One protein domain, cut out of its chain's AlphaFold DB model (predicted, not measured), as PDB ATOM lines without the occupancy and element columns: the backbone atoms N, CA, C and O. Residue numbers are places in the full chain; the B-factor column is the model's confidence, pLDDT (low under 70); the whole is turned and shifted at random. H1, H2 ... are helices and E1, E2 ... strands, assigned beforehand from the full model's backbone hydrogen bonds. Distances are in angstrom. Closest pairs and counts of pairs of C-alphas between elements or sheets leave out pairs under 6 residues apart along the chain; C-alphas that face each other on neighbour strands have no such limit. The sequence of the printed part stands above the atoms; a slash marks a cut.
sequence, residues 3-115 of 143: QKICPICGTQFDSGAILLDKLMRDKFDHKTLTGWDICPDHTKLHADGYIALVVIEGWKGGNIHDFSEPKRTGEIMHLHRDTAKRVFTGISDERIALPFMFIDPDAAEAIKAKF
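This is residues 3 to 115 of the 143 residues of the protein "ATPase" of Chloroflexi bacterium (UniProt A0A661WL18). The domain has two lobes set end to end: a larger body built on the three-stranded sheet E5, E4, E6, with H2 and H4 over one face and H1 over the other, and a smaller lobe formed by the short strands E2, E1, E3. From the small lobe the long E2 to E3 link loops out, and its residues 21 to 26 stick out. The printed part has 113 residues, with four named helices and six named strands in the order E1 E2 E3 H1 E4 E5 H2 H3 E6 H4; both sheets are mixed, and the class is mixed, helices and strands. The whole is loose, with a radius of gyration of the C-alphas of 16.7 A, and elongated, spanning 55 by 30 by 22 A.

In the larger sheet, E4, residues 50 to 57, is the inner strand. E5, residues 71 to 80, is its antiparallel neighbour and forms a hairpin with it; N 53 and O 77 are 2.7 A apart, within hydrogen-bond range. E5 bends by 74 degrees at residue 74. E6, residues 100 to 103, is parallel to E4, with N 101 and O 52 at 2.8 A. H4, residues 105 to 114, runs along the strands over E5 and E4 at a height over the sheet of 10.1 A; its closest C-alphas to E4 are Pro 105 and Val 55, 5.9 A apart. H2, residues 81 to 87, is on the same face, making two layers, helices on one face of a sheet; it only just stands up from the sheet, rising 42 degrees. H1, residues 40 to 47, is on the opposite face at a height of 9.0 A. H3, residues 93 to 96, only grazes the sheet and touches H2, where the C-alphas of Ile 96 and Arg 81 are closest, 6.6 A. In the other sheet E1, residues 3 to 5, is antiparallel to E2, residues 12 to 14, in a hairpin with N 4 and O 13 at 2.9 A, and parallel to E3, residues 32 to 36, with N 3 and O 32 at 2.8 A. E1 and E4 are apart. Every O i to N i+4 pair is within hydrogen-bond range in H1, H2 and H4; H3 is too short for such a pair.

E1 begins at C-alpha 3, (139.829, 124.881, 177.715). From first to last C-alpha E3 measures 12.2 A, H1 10.4 A, E4 22.5 A, E5 24.3 A and H4 14.5 A. E4 begins at C-alpha 50, (116.044, 130.287, 178.178), and H4 ends at C-alpha 114, (108.602, 145.180, 182.830).

The two C-alphas farthest apart, those of Leu 23 and Lys 114, are 56.7 A apart. The printed part has no cut. The links E2 to E3 and E4 to E5 are long. Mean pLDDT of the printed part is 87.8; residues 60 to 68 are under 70.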
ATOM      1  N   GLN A   3     140.674 123.896 177.064       93.94
ATOM      2  CA  GLN A   3     139.829 124.881 177.715       93.94
ATOM      3  C   GLN A   3     139.172 125.778 176.675       93.94
ATOM      4  O   GLN A   3     139.756 126.087 175.632       93.94
ATOM      5  N   LYS A   4     137.962 126.231 176.984       93.00
ATOM      6  CA  LYS A   4     137.213 127.190 176.173       93.00
ATOM      7  C   LYS A   4     136.628 128.282 177.059       93.00
ATOM      8  O   LYS A   4     136.434 128.070 178.255       93.00
ATOM      9  N   ILE A   5     136.372 129.455 176.488       91.06
ATOM     10  CA  ILE A   5     135.724 130.566 177.196       91.06
ATOM     11  C   ILE A   5     134.236 130.591 176.866       91.06
ATOM     12  O   ILE A   5     133.844 130.538 175.697       91.06
ATOM     13  N   CYS A   6     133.410 130.748 177.900       90.88
ATOM     14  CA  CYS A   6     131.990 131.003 177.724       90.88
ATOM     15  C   CYS A   6     131.731 132.419 177.197       90.88
ATOM     16  O   CYS A   6     132.086 133.382 177.875       90.88
ATOM     17  N   PRO A   7     131.060 132.600 176.043       89.00
ATOM     18  CA  PRO A   7     130.760 133.939 175.537       89.00
ATOM     19  C   PRO A   7     129.743 134.700 176.408       89.00
ATOM     20  O   PRO A   7     129.656 135.923 176.281       89.00
ATOM     21  N   ILE A   8     129.018 133.985 177.283       90.50
ATOM     22  CA  ILE A   8     127.983 134.514 178.180       90.50
ATOM     23  C   ILE A   8     128.613 135.045 179.474       90.50
ATOM     24  O   ILE A   8     128.528 136.239 179.734       90.50
ATOM     25  N   CYS A   9     129.297 134.192 180.246       87.62
ATOM     26  CA  CYS A   9     129.896 134.588 181.530       87.62
ATOM     27  C   CYS A   9     131.396 134.902 181.493       87.62
ATOM     28  O   CYS A   9     131.951 135.315 182.503       87.62
ATOM     29  N   GLY A  10     132.081 134.684 180.369       87.19
ATOM     30  CA  GLY A  10     133.525 134.922 180.246       87.19
ATOM     31  C   GLY A  10     134.411 133.904 180.974       87.19
ATOM     32  O   GLY A  10     135.634 134.000 180.910       87.19
ATOM     33  N   THR A  11     133.831 132.908 181.646       88.62
ATOM     34  CA  THR A  11     134.584 131.914 182.418       88.62
ATOM     35  C   THR A  11     135.254 130.885 181.507       88.62
ATOM     36  O   THR A  11     134.645 130.395 180.552       88.62
ATOM     37  N   GLN A  12     136.500 130.528 181.830       91.75
ATOM     38  CA  GLN A  12     137.202 129.401 181.217       91.75
ATOM     39  C   GLN A  12     136.717 128.087 181.828       91.75
ATOM     40  O   GLN A  12     136.676 127.949 183.050       91.75
ATOM     41  N   PHE A  13     136.390 127.110 180.993       91.19
ATOM     42  CA  PHE A  13     135.994 125.778 181.438       91.19
ATOM     43  C   PHE A  13     136.680 124.698 180.607       91.19
ATOM     44  O   PHE A  13     137.045 124.918 179.450       91.19
ATOM     45  N   ASP A  14     136.866 123.531 181.219       92.25
ATOM     46  CA  ASP A  14     137.432 122.369 180.543       92.25
ATOM     47  C   ASP A  14     136.368 121.784 179.601       92.25
ATOM     48  O   ASP A  14     135.270 121.434 180.038       92.25
ATOM     49  N   SER A  15     136.677 121.662 178.307       89.94
ATOM     50  CA  SER A  15     135.738 121.091 177.322       89.94
ATOM     51  C   SER A  15     135.647 119.563 177.410       89.94
ATOM     52  O   SER A  15     134.801 118.944 176.768       89.94
ATOM     53  N   GLY A  16     136.554 118.940 178.169       89.25
ATOM     54  CA  GLY A  16     136.728 117.490 178.240       89.25
ATOM     55  C   GLY A  16     137.534 116.903 177.077       89.25
ATOM     56  O   GLY A  16     137.871 115.719 177.116       89.25
ATOM     57  N   ALA A  17     137.896 117.700 176.067       90.88
ATOM     58  CA  ALA A  17     138.740 117.240 174.974       90.88
ATOM     59  C   ALA A  17     140.231 117.233 175.356       90.88
ATOM     60  O   ALA A  17     140.732 118.049 176.141       90.88
ATOM     61  N   ILE A  18     140.965 116.295 174.760       91.06
ATOM     62  CA  ILE A  18     142.422 116.210 174.856       91.06
ATOM     63  C   ILE A  18     143.002 116.708 173.536       91.06
ATOM     64  O   ILE A  18     142.635 116.220 172.469       91.06
ATOM     65  N   LEU A  19     143.918 117.672 173.618       90.56
ATOM     66  CA  LEU A  19     144.653 118.161 172.458       90.56
ATOM     67  C   LEU A  19     145.856 117.262 172.201       90.56
ATOM     68  O   LEU A  19     146.632 116.982 173.114       90.56
ATOM     69  N   LEU A  20     146.010 116.841 170.950       91.00
ATOM     70  CA  LEU A  20     147.157 116.081 170.477       91.00
ATOM     71  C   LEU A  20     147.720 116.776 169.239       91.00
ATOM     72  O   LEU A  20     147.006 116.971 168.251       91.00
ATOM     73  N   ASP A  21     148.995 117.160 169.283       90.69
ATOM     74  CA  ASP A  21     149.677 117.654 168.088       90.69
ATOM     75  C   ASP A  21     149.816 116.498 167.089       90.69
ATOM     76  O   ASP A  21     150.182 115.379 167.453       90.69
ATOM     77  N   LYS A  22     149.523 116.758 165.811       92.50
ATOM     78  CA  LYS A  22     149.540 115.722 164.764       92.50
ATOM     79  C   LYS A  22     150.912 115.064 164.590       92.50
ATOM     80  O   LYS A  22     150.978 113.932 164.129       92.50
ATOM     81  N   LEU A  23     151.988 115.769 164.938       94.62
ATOM     82  CA  LEU A  23     153.365 115.280 164.889       94.62
ATOM     83  C   LEU A  23     153.847 114.783 166.261       94.62
ATOM     84  O   LEU A  23     155.043 114.560 166.434       94.62
ATOM     85  N   MET A  24     152.934 114.630 167.229       89.19
ATOM     86  CA  MET A  24     153.196 114.237 168.617       89.19
ATOM     87  C   MET A  24     154.268 115.084 169.313       89.19
ATOM     88  O   MET A  24     154.992 114.598 170.181       89.19
ATOM     89  N   ARG A  25     154.387 116.359 168.934       91.12
ATOM     90  CA  ARG A  25     155.283 117.297 169.614       91.12
ATOM     91  C   ARG A  25     154.616 117.841 170.872       91.12
ATOM     92  O   ARG A  25     153.411 118.100 170.878       91.12
ATOM     93  N   ASP A  26     155.415 118.078 171.904       88.44
ATOM     94  CA  ASP A  26     154.962 118.730 173.133       88.44
ATOM     95  C   ASP A  26     154.797 120.242 172.905       88.44
ATOM     96  O   ASP A  26     155.705 121.038 173.142       88.44
ATOM     97  N   LYS A  27     153.661 120.629 172.308       88.38
ATOM     98  CA  LYS A  27     153.345 122.026 171.964       88.38
ATOM     99  C   LYS A  27     152.314 122.680 172.874       88.38
ATOM    100  O   LYS A  27     152.240 123.904 172.903       88.38
ATOM    101  N   PHE A  28     151.481 121.887 173.535       88.31
ATOM    102  CA  PHE A  28     150.312 122.382 174.252       88.31
ATOM    103  C   PHE A  28     150.546 122.324 175.755       88.31
ATOM    104  O   PHE A  28     150.975 121.300 176.281       88.31
ATOM    105  N   ASP A  29     150.204 123.404 176.455       87.94
ATOM    106  CA  ASP A  29     150.197 123.400 177.914       87.94
ATOM    107  C   ASP A  29     149.167 122.398 178.465       87.94
ATOM    108  O   ASP A  29     148.192 122.022 177.809       87.94
ATOM    109  N   HIS A  30     149.318 122.006 179.735       83.88
ATOM    110  CA  HIS A  30     148.361 121.100 180.377       83.88
ATOM    111  C   HIS A  30     146.913 121.627 180.337       83.88
ATOM    112  O   HIS A  30     145.978 120.830 180.295       83.88
ATOM    113  N   LYS A  31     146.717 122.949 180.306       89.25
ATOM    114  CA  LYS A  31     145.429 123.620 180.100       89.25
ATOM    115  C   LYS A  31     145.588 124.645 178.983       89.25
ATOM    116  O   LYS A  31     146.211 125.679 179.192       89.25
ATOM    117  N   THR A  32     145.075 124.334 177.795       89.94
ATOM    118  CA  THR A  32     145.235 125.180 176.602       89.94
ATOM    119  C   THR A  32     143.897 125.759 176.195       89.94
ATOM    120  O   THR A  32     142.957 125.010 175.938       89.94
ATOM    121  N   LEU A  33     143.829 127.084 176.090       91.31
ATOM    122  CA  LEU A  33     142.655 127.786 175.599       91.31
ATOM    123  C   LEU A  33     142.601 127.736 174.064       91.31
ATOM    124  O   LEU A  33     143.480 128.284 173.402       91.31
ATOM    125  N   THR A  34     141.574 127.107 173.494       90.25
ATOM    126  CA  THR A  34     141.459 126.918 172.032       90.25
ATOM    127  C   THR A  34     140.358 127.737 171.372       90.25
ATOM    128  O   THR A  34     140.372 127.891 170.152       90.25
ATOM    129  N   GLY A  35     139.416 128.290 172.141       89.38
ATOM    130  CA  GLY A  35     138.353 129.121 171.583       89.38
ATOM    131  C   GLY A  35     137.158 129.321 172.506       89.38
ATOM    132  O   GLY A  35     137.287 129.329 173.731       89.38
ATOM    133  N   TRP A  36     135.992 129.491 171.886       90.44
ATOM    134  CA  TRP A  36     134.725 129.809 172.542       90.44
ATOM    135  C   TRP A  36     133.766 128.630 172.488       90.44
ATOM    136  O   TRP A  36     133.673 127.948 171.467       90.44
ATOM    137  N   ASP A  37     133.034 128.417 173.574       92.31
ATOM    138  CA  ASP A  37     131.948 127.438 173.667       92.31
ATOM    139  C   ASP A  37     131.093 127.751 174.893       92.31
ATOM    140  O   ASP A  37     131.487 128.553 175.728       92.31
ATOM    141  N   ILE A  38     129.912 127.171 175.028       92.62
ATOM    142  CA  ILE A  38     128.992 127.497 176.123       92.62
ATOM    143  C   ILE A  38     129.297 126.594 177.316       92.62
ATOM    144  O   ILE A  38     129.411 125.382 177.159       92.62
ATOM    145  N   CYS A  39     129.443 127.176 178.512       92.44
ATOM    146  CA  CYS A  39     129.719 126.374 179.698       92.44
ATOM    147  C   CYS A  39     128.490 125.528 180.088       92.44
ATOM    148  O   CYS A  39     127.359 125.920 179.783       92.44
ATOM    149  N   PRO A  40     128.680 124.409 180.814       92.31
ATOM    150  CA  PRO A  40     127.601 123.469 181.119       92.31
ATOM    151  C   PRO A  40     126.366 124.096 181.780       92.31
ATOM    152  O   PRO A  40     125.248 123.649 181.531       92.31
ATOM    153  N   ASP A  41     126.549 125.132 182.598       91.62
ATOM    154  CA  ASP A  41     125.444 125.801 183.285       91.62
ATOM    155  C   ASP A  41     124.564 126.587 182.306       91.62
ATOM    156  O   ASP A  41     123.339 126.449 182.317       91.62
ATOM    157  N   HIS A  42     125.177 127.323 181.377       92.38
ATOM    158  CA  HIS A  42     124.442 128.026 180.327       92.38
ATOM    159  C   HIS A  42     123.885 127.073 179.262       92.38
ATOM    160  O   HIS A  42     122.835 127.353 178.687       92.38
ATOM    161  N   THR A  43     124.527 125.924 179.023       93.50
ATOM    162  CA  THR A  43     123.974 124.872 178.157       93.50
ATOM    163  C   THR A  43     122.667 124.321 178.724       93.50
ATOM    164  O   THR A  43     121.719 124.123 177.967       93.50
ATOM    165  N   LYS A  44     122.584 124.109 180.045       93.88
ATOM    166  CA  LYS A  44     121.345 123.665 180.705       93.88
ATOM    167  C   LYS A  44     120.242 124.704 180.576       93.88
ATOM    168  O   LYS A  44     119.170 124.372 180.093       93.88
ATOM    169  N   LEU A  45     120.530 125.967 180.894       93.38
ATOM    170  CA  LEU A  45     119.543 127.044 180.758       93.38
ATOM    171  C   LEU A  45     119.038 127.190 179.319       93.38
ATOM    172  O   LEU A  45     117.845 127.389 179.091       93.38
ATOM    173  N   HIS A  46     119.926 127.044 178.334       93.44
ATOM    174  CA  HIS A  46     119.524 127.040 176.930       93.44
ATOM    175  C   HIS A  46     118.601 125.868 176.589       93.44
ATOM    176  O   HIS A  46     117.603 126.072 175.893       93.44
ATOM    177  N   ALA A  47     118.908 124.669 177.087       93.56
ATOM    178  CA  ALA A  47     118.072 123.482 176.919       93.56
ATOM    179  C   ALA A  47     116.709 123.622 177.622       93.56
ATOM    180  O   ALA A  47     115.698 123.205 177.061       93.56
ATOM    181  N   ASP A  48     116.672 124.297 178.772       93.38
ATOM    182  CA  ASP A  48     115.462 124.613 179.543       93.38
ATOM    183  C   ASP A  48     114.603 125.717 178.893       93.38
ATOM    184  O   ASP A  48     113.589 126.139 179.446       93.38
ATOM    185  N   GLY A  49     114.983 126.195 177.704       93.12
ATOM    186  CA  GLY A  49     114.197 127.155 176.935       93.12
ATOM    187  C   GLY A  49     114.478 128.613 177.285       93.12
ATOM    188  O   GLY A  49     113.679 129.481 176.930       93.12
ATOM    189  N   TYR A  50     115.605 128.916 177.928       94.12
ATOM    190  CA  TYR A  50     116.044 130.287 178.178       94.12
ATOM    191  C   TYR A  50     117.008 130.781 177.091       94.12
ATOM    192  O   TYR A  50     117.696 130.008 176.421       94.12
ATOM    193  N   ILE A  51     117.043 132.099 176.916       94.38
ATOM    194  CA  ILE A  51     118.078 132.836 176.188       94.38
ATOM    195  C   ILE A  51     118.797 133.754 177.180       94.38
ATOM    196  O   ILE A  51     118.149 134.424 177.990       94.38
ATOM    197  N   ALA A  52     120.129 133.776 177.131       94.56
ATOM    198  CA  ALA A  52     120.918 134.704 177.934       94.56
ATOM    199  C   ALA A  52     121.015 136.073 177.240       94.56
ATOM    200  O   ALA A  52     121.373 136.178 176.070       94.56
ATOM    201  N   LEU A  53     120.709 137.140 177.961       93.06
ATOM    202  CA  LEU A  53     120.897 138.521 177.547       93.06
ATOM    203  C   LEU A  53     122.178 139.018 178.209       93.06
ATOM    204  O   LEU A  53     122.232 139.145 179.430       93.06
ATOM    205  N   VAL A  54     123.210 139.254 177.410       92.19
ATOM    206  CA  VAL A  54     124.511 139.728 177.890       92.19
ATOM    207  C   VAL A  54     124.574 141.229 177.669       92.19
ATOM    208  O   VAL A  54     124.508 141.693 176.528       92.19
ATOM    209  N   VAL A  55     124.692 141.989 178.752       91.50
ATOM    210  CA  VAL A  55     124.712 143.450 178.674       91.50
ATOM    211  C   VAL A  55     126.100 143.926 178.252       91.50
ATOM    212  O   VAL A  55     127.121 143.525 178.824       91.50
ATOM    213  N   ILE A  56     126.143 144.768 177.222       90.56
ATOM    214  CA  ILE A  56     127.381 145.313 176.657       90.56
ATOM    215  C   ILE A  56     127.337 146.837 176.618       90.56
ATOM    216  O   ILE A  56     126.297 147.438 176.385       90.56
ATOM    217  N   GLU A  57     128.484 147.470 176.832       87.94
ATOM    218  CA  GLU A  57     128.653 148.918 176.747       87.94
ATOM    219  C   GLU A  57     129.228 149.349 175.399       87.94
ATOM    220  O   GLU A  57     130.071 148.675 174.805       87.94
ATOM    221  N   GLY A  58     128.844 150.551 174.962       79.25
ATOM    222  CA  GLY A  58     129.481 151.226 173.830       79.25
ATOM    223  C   GLY A  58     129.184 150.603 172.468       79.25
ATOM    224  O   GLY A  58     129.874 150.922 171.497       79.25
ATOM    225  N   TRP A  59     128.167 149.744 172.378       74.62
ATOM    226  CA  TRP A  59     127.708 149.197 171.112       74.62
ATOM    227  C   TRP A  59     127.075 150.299 170.260       74.62
ATOM    228  O   TRP A  59     126.177 151.017 170.690       74.62
ATOM    229  N   LYS A  60     127.574 150.469 169.034       65.19
ATOM    230  CA  LYS A  60     127.116 151.518 168.104       65.19
ATOM    231  C   LYS A  60     126.297 150.960 166.935       65.19
ATOM    232  O   LYS A  60     126.096 151.655 165.943       65.19
ATOM    233  N   GLY A  61     125.814 149.722 167.061       59.66
ATOM    234  CA  GLY A  61     125.132 148.987 165.996       59.66
ATOM    235  C   GLY A  61     126.096 148.265 165.047       59.66
ATOM    236  O   GLY A  61     127.265 148.627 164.926       59.66
ATOM    237  N   GLY A  62     125.599 147.222 164.376       63.91
ATOM    238  CA  GLY A  62     126.378 146.370 163.468       63.91
ATOM    239  C   GLY A  62     126.096 144.880 163.672       63.91
ATOM    240  O   GLY A  62     125.135 144.508 164.341       63.91
ATOM    241  N   ASN A  63     126.932 144.019 163.097       63.22
ATOM    242  CA  ASN A  63     127.009 142.611 163.484       63.22
ATOM    243  C   ASN A  63     128.270 142.432 164.330       63.22
ATOM    244  O   ASN A  63     129.326 142.933 163.955       63.22
ATOM    245  N   ILE A  64     128.161 141.732 165.459       63.75
ATOM    246  CA  ILE A  64     129.335 141.324 166.238       63.75
ATOM    247  C   ILE A  64     129.936 140.128 165.510       63.75
ATOM    248  O   ILE A  64     129.297 139.078 165.420       63.75
ATOM    249  N   HIS A  65     131.123 140.314 164.942       60.69
ATOM    250  CA  HIS A  65     131.829 139.262 164.214       60.69
ATOM    251  C   HIS A  65     132.783 138.480 165.120       60.69
ATOM    252  O   HIS A  65     133.049 137.311 164.843       60.69
ATOM    253  N   ASP A  66     133.236 139.090 166.217       66.94
ATOM    254  CA  ASP A  66     134.096 138.459 167.209       66.94
ATOM    255  C   ASP A  66     133.544 138.658 168.630       66.94
ATOM    256  O   ASP A  66     133.225 139.763 169.066       66.94
ATOM    257  N   PHE A  67     133.450 137.564 169.386       69.94
ATOM    258  CA  PHE A  67     133.025 137.575 170.784       69.94
ATOM    259  C   PHE A  67     134.033 138.253 171.724       69.94
ATOM    260  O   PHE A  67     133.685 138.506 172.882       69.94
ATOM    261  N   SER A  68     135.248 138.557 171.261       68.19
ATOM    262  CA  SER A  68     136.245 139.330 172.008       68.19
ATOM    263  C   SER A  68     136.004 140.849 171.971       68.19
ATOM    264  O   SER A  68     136.387 141.543 172.909       68.19
ATOM    265  N   GLU A  69     135.317 141.357 170.942       70.94
ATOM    266  CA  GLU A  69     135.066 142.790 170.727       70.94
ATOM    267  C   GLU A  69     134.111 143.456 171.738       70.94
ATOM    268  O   GLU A  69     134.387 144.588 172.151       70.94
ATOM    269  N   PRO A  70     132.977 142.846 172.144       77.69
ATOM    270  CA  PRO A  70     132.014 143.543 172.983       77.69
ATOM    271  C   PRO A  70     132.533 143.749 174.411       77.69
ATOM    272  O   PRO A  70     132.888 142.796 175.117       77.69
ATOM    273  N   LYS A  71     132.480 145.003 174.875       85.00
ATOM    274  CA  LYS A  71     132.769 145.377 176.263       85.00
ATOM    275  C   LYS A  71     131.602 144.962 177.163       85.00
ATOM    276  O   LYS A  71     130.658 145.721 177.364       85.00
ATOM    277  N   ARG A  72     131.654 143.733 177.675       85.38
ATOM    278  CA  ARG A  72     130.659 143.189 178.612       85.38
ATOM    279  C   ARG A  72     130.703 143.955 179.934       85.38
ATOM    280  O   ARG A  72     131.787 144.223 180.446       85.38
ATOM    281  N   THR A  73     129.538 144.254 180.499       87.19
ATOM    282  CA  THR A  73     129.432 144.900 181.821       87.19
ATOM    283  C   THR A  73     129.543 143.904 182.977       87.19
ATOM    284  O   THR A  73     129.722 144.309 184.119       87.19
ATOM    285  N   GLY A  74     129.419 142.604 182.685       86.00
ATOM    286  CA  GLY A  74     129.285 141.538 183.682       86.00
ATOM    287  C   GLY A  74     127.831 141.246 184.067       86.00
ATOM    288  O   GLY A  74     127.560 140.241 184.720       86.00
ATOM    289  N   GLU A  75     126.883 142.075 183.622       89.81
ATOM    290  CA  GLU A  75     125.463 141.835 183.839       89.81
ATOM    291  C   GLU A  75     124.897 140.857 182.798       89.81
ATOM    292  O   GLU A  75     125.058 141.030 181.585       89.81
ATOM    293  N   ILE A  76     124.221 139.818 183.293       91.44
ATOM    294  CA  ILE A  76     123.616 138.757 182.488       91.44
ATOM    295  C   ILE A  76     122.197 138.526 183.000       91.44
ATOM    296  O   ILE A  76     121.974 138.386 184.202       91.44
ATOM    297  N   MET A  77     121.234 138.447 182.088       91.94
ATOM    298  CA  MET A  77     119.845 138.114 182.407       91.94
ATOM    299  C   MET A  77     119.413 136.880 181.627       91.94
ATOM    300  O   MET A  77     119.790 136.720 180.475       91.94
ATOM    301  N   HIS A  78     118.576 136.029 182.208       92.56
ATOM    302  CA  HIS A  78     118.002 134.890 181.494       92.56
ATOM    303  C   HIS A  78     116.514 135.114 181.288       92.56
ATOM    304  O   HIS A  78     115.774 135.354 182.241       92.56
ATOM    305  N   LEU A  79     116.074 135.035 180.036       91.69
ATOM    306  CA  LEU A  79     114.679 135.222 179.665       91.69
ATOM    307  C   LEU A  79     114.162 133.948 179.004       91.69
ATOM    308  O   LEU A  79     114.800 133.427 178.093       91.69
ATOM    309  N   HIS A  80     113.006 133.439 179.437       92.75
ATOM    310  CA  HIS A  80     112.378 132.315 178.741       92.75
ATOM    311  C   HIS A  80     112.055 132.724 177.298       92.75
ATOM    312  O   HIS A  80     111.583 133.843 177.064       92.75
ATOM    313  N   ARG A  81     112.281 131.838 176.323       92.31
ATOM    314  CA  ARG A  81     112.147 132.155 174.890       92.31
ATOM    315  C   ARG A  81     110.759 132.673 174.529       92.31
ATOM    316  O   ARG A  81     110.654 133.602 173.736       92.31
ATOM    317  N   ASP A  82     109.703 132.160 175.156       91.19
ATOM    318  CA  ASP A  82     108.341 132.668 174.925       91.19
ATOM    319  C   ASP A  82     108.174 134.126 175.364       91.19
ATOM    320  O   ASP A  82     107.476 134.905 174.712       91.19
ATOM    321  N   THR A  83     108.835 134.520 176.453       91.00
ATOM    322  CA  THR A  83     108.857 135.913 176.905       91.00
ATOM    323  C   THR A  83     109.745 136.748 175.989       91.00
ATOM    324  O   THR A  83     109.347 137.846 175.605       91.00
ATOM    325  N   ALA A  84     110.888 136.217 175.549       91.00
ATOM    326  CA  ALA A  84     111.759 136.882 174.584       91.00
ATOM    327  C   ALA A  84     111.022 137.203 173.273       91.00
ATOM    328  O   ALA A  84     111.115 138.330 172.797       91.00
ATOM    329  N   LYS A  85     110.190 136.291 172.751       91.25
ATOM    330  CA  LYS A  85     109.330 136.547 171.575       91.25
ATOM    331  C   LYS A  85     108.360 137.711 171.771       91.25
ATOM    332  O   LYS A  85     108.082 138.452 170.833       91.25
ATOM    333  N   ARG A  86     107.841 137.891 172.989       89.25
ATOM    334  CA  ARG A  86     106.925 138.997 173.326       89.25
ATOM    335  C   ARG A  86     107.656 140.325 173.496       89.25
ATOM    336  O   ARG A  86     107.094 141.367 173.181       89.25
ATOM    337  N   VAL A  87     108.882 140.288 174.014       88.88
ATOM    338  CA  VAL A  87     109.718 141.476 174.236       88.88
ATOM    339  C   VAL A  87     110.324 141.972 172.927       88.88
ATOM    340  O   VAL A  87     110.308 143.170 172.653       88.88
ATOM    341  N   PHE A  88     110.818 141.057 172.099       88.38
ATOM    342  CA  PHE A  88     111.560 141.356 170.882       88.38
ATOM    343  C   PHE A  88     110.710 141.122 169.628       88.38
ATOM    344  O   PHE A  88     110.994 140.246 168.815       88.38
ATOM    345  N   THR A  89     109.681 141.949 169.431       83.81
ATOM    346  CA  THR A  89     108.694 141.797 168.341       83.81
ATOM    347  C   THR A  89     109.250 141.984 166.920       83.81
ATOM    348  O   THR A  89     108.530 141.751 165.954       83.81
ATOM    349  N   GLY A  90     110.501 142.431 166.772       84.00
ATOM    350  CA  GLY A  90     111.181 142.632 165.484       84.00
ATOM    351  C   GLY A  90     112.345 141.673 165.222       84.00
ATOM    352  O   GLY A  90     113.082 141.870 164.258       84.00
ATOM    353  N   ILE A  91     112.554 140.677 166.085       85.81
ATOM    354  CA  ILE A  91     113.652 139.711 165.971       85.81
ATOM    355  C   ILE A  91     113.097 138.377 165.461       85.81
ATOM    356  O   ILE A  91     112.028 137.943 165.882       85.81
ATOM    357  N   SER A  92     113.813 137.731 164.537       88.94
ATOM    358  CA  SER A  92     113.406 136.432 163.995       88.94
ATOM    359  C   SER A  92     113.461 135.323 165.049       88.94
ATOM    360  O   SER A  92     114.310 135.331 165.943       88.94
ATOM    361  N   ASP A  93     112.608 134.312 164.887       88.94
ATOM    362  CA  ASP A  93     112.600 133.124 165.749       88.94
ATOM    363  C   ASP A  93     113.958 132.403 165.765       88.94
ATOM    364  O   ASP A  93     114.369 131.886 166.800       88.94
ATOM    365  N   GLU A  94     114.694 132.430 164.652       89.81
ATOM    366  CA  GLU A  94     116.054 131.886 164.552       89.81
ATOM    367  C   GLU A  94     117.033 132.602 165.485       89.81
ATOM    368  O   GLU A  94     117.848 131.959 166.144       89.81
ATOM    369  N   ARG A  95     116.933 133.933 165.592       86.81
ATOM    370  CA  ARG A  95     117.760 134.717 166.515       86.81
ATOM    371  C   ARG A  95     117.367 134.493 167.969       86.81
ATOM    372  O   ARG A  95     118.240 134.491 168.826       86.81
ATOM    373  N   ILE A  96     116.087 134.259 168.245       90.19
ATOM    374  CA  ILE A  96     115.599 133.931 169.595       90.19
ATOM    375  C   ILE A  96     115.975 132.495 169.999       90.19
ATOM    376  O   ILE A  96     116.094 132.195 171.185       90.19
ATOM    377  N   ALA A  97     116.191 131.598 169.033       91.50
ATOM    378  CA  ALA A  97     116.665 130.239 169.288       91.50
ATOM    379  C   ALA A  97     118.158 130.174 169.663       91.50
ATOM    380  O   ALA A  97     118.613 129.146 170.184       91.50
ATOM    381  N   LEU A  98     118.916 131.250 169.421       92.12
ATOM    382  CA  LEU A  98     120.316 131.340 169.816       92.12
ATOM    383  C   LEU A  98     120.468 131.265 171.345       92.12
ATOM    384  O   LEU A  98     119.575 131.664 172.092       92.12
ATOM    385  N   PRO A  99     121.613 130.762 171.830       91.00
ATOM    386  CA  PRO A  99     121.865 130.607 173.260       91.00
ATOM    387  C   PRO A  99     121.976 131.922 174.021       91.00
ATOM    388  O   PRO A  99     121.687 131.970 175.217       91.00
ATOM    389  N   PHE A 100     122.358 132.992 173.334       92.44
ATOM    390  CA  PHE A 100     122.438 134.313 173.923       92.44
ATOM    391  C   PHE A 100     122.289 135.409 172.873       92.44
ATOM    392  O   PHE A 100     122.443 135.174 171.672       92.44
ATOM    393  N   MET A 101     122.038 136.621 173.349       90.44
ATOM    394  CA  MET A 101     122.083 137.846 172.568       90.44
ATOM    395  C   MET A 101     122.725 138.962 173.384       90.44
ATOM    396  O   MET A 101     122.599 139.010 174.608       90.44
ATOM    397  N   PHE A 102     123.399 139.871 172.692       89.56
ATOM    398  CA  PHE A 102     123.911 141.082 173.308       89.56
ATOM    399  C   PHE A 102     122.840 142.168 173.316       89.56
ATOM    400  O   PHE A 102     122.110 142.324 172.331       89.56
ATOM    401  N   ILE A 103     122.751 142.900 174.421       89.12
ATOM    402  CA  ILE A 103     121.815 144.011 174.588       89.12
ATOM    403  C   ILE A 103     122.517 145.219 175.204       89.12
ATOM    404  O   ILE A 103     123.478 145.078 175.960       89.12
ATOM    405  N   ASP A 104     122.006 146.403 174.888       90.25
ATOM    406  CA  ASP A 104     122.454 147.649 175.501       90.25
ATOM    407  C   ASP A 104     121.906 147.794 176.936       90.25
ATOM    408  O   ASP A 104     120.857 147.212 177.252       90.25
ATOM    409  N   PRO A 105     122.551 148.593 177.809       90.69
ATOM    410  CA  PRO A 105     122.124 148.765 179.198       90.69
ATOM    411  C   PRO A 105     120.691 149.296 179.319       90.69
ATOM    412  O   PRO A 105     119.906 148.769 180.104       90.69
ATOM    413  N   ASP A 106     120.299 150.244 178.463       90.31
ATOM    414  CA  ASP A 106     118.938 150.800 178.445       90.31
ATOM    415  C   ASP A 106     117.878 149.720 178.155       90.31
ATOM    416  O   ASP A 106     116.772 149.731 178.705       90.31
ATOM    417  N   ALA A 107     118.212 148.746 177.300       89.44
ATOM    418  CA  ALA A 107     117.331 147.622 177.008       89.44
ATOM    419  C   ALA A 107     117.220 146.676 178.213       89.44
ATOM    420  O   ALA A 107     116.118 146.215 178.520       89.44
ATOM    421  N   ALA A 108     118.324 146.420 178.921       90.69
ATOM    422  CA  ALA A 108     118.310 145.639 180.156       90.69
ATOM    423  C   ALA A 108     117.434 146.299 181.228       90.69
ATOM    424  O   ALA A 108     116.574 145.635 181.815       90.69
ATOM    425  N   GLU A 109     117.565 147.612 181.430       91.62
ATOM    426  CA  GLU A 109     116.730 148.369 182.369       91.62
ATOM    427  C   GLU A 109     115.241 148.296 182.006       91.62
ATOM    428  O   GLU A 109     114.402 147.994 182.861       91.62
ATOM    429  N   ALA A 110     114.898 148.490 180.730       90.69
ATOM    430  CA  ALA A 110     113.516 148.403 180.262       90.69
ATOM    431  C   ALA A 110     112.909 147.003 180.459       90.69
ATOM    432  O   ALA A 110     111.719 146.879 180.772       90.69
ATOM    433  N   ILE A 111     113.707 145.943 180.287       90.69
ATOM    434  CA  ILE A 111     113.272 144.561 180.525       90.69
ATOM    435  C   ILE A 111     113.066 144.324 182.020       90.69
ATOM    436  O   ILE A 111     111.994 143.848 182.389       90.69
ATOM    437  N   LYS A 112     114.012 144.713 182.882       89.50
ATOM    438  CA  LYS A 112     113.889 144.595 184.350       89.50
ATOM    439  C   LYS A 112     112.666 145.334 184.894       89.50
ATOM    440  O   LYS A 112     111.986 144.828 185.781       89.50
ATOM    441  N   ALA A 113     112.362 146.512 184.349       89.31
ATOM    442  CA  ALA A 113     111.201 147.299 184.760       89.31
ATOM    443  C   ALA A 113     109.867 146.615 184.411       89.31
ATOM    444  O   ALA A 113     108.899 146.722 185.163       89.31
ATOM    445  N   LYS A 114     109.804 145.909 183.275       86.88
ATOM    446  CA  LYS A 114     108.602 145.180 182.830       86.88
ATOM    447  C   LYS A 114     108.488 143.780 183.433       86.88
ATOM    448  O   LYS A 114     107.380 143.308 183.668       86.88
ATOM    449  N   PHE A 115     109.623 143.128 183.656       84.19
ATOM    450  CA  PHE A 115     109.751 141.765 184.159       84.19
ATOM    451  C   PHE A 115     110.746 141.782 185.323       84.19
ATOM    452  O   PHE A 115     111.930 141.495 185.125       84.19
TER     453      PHE A 115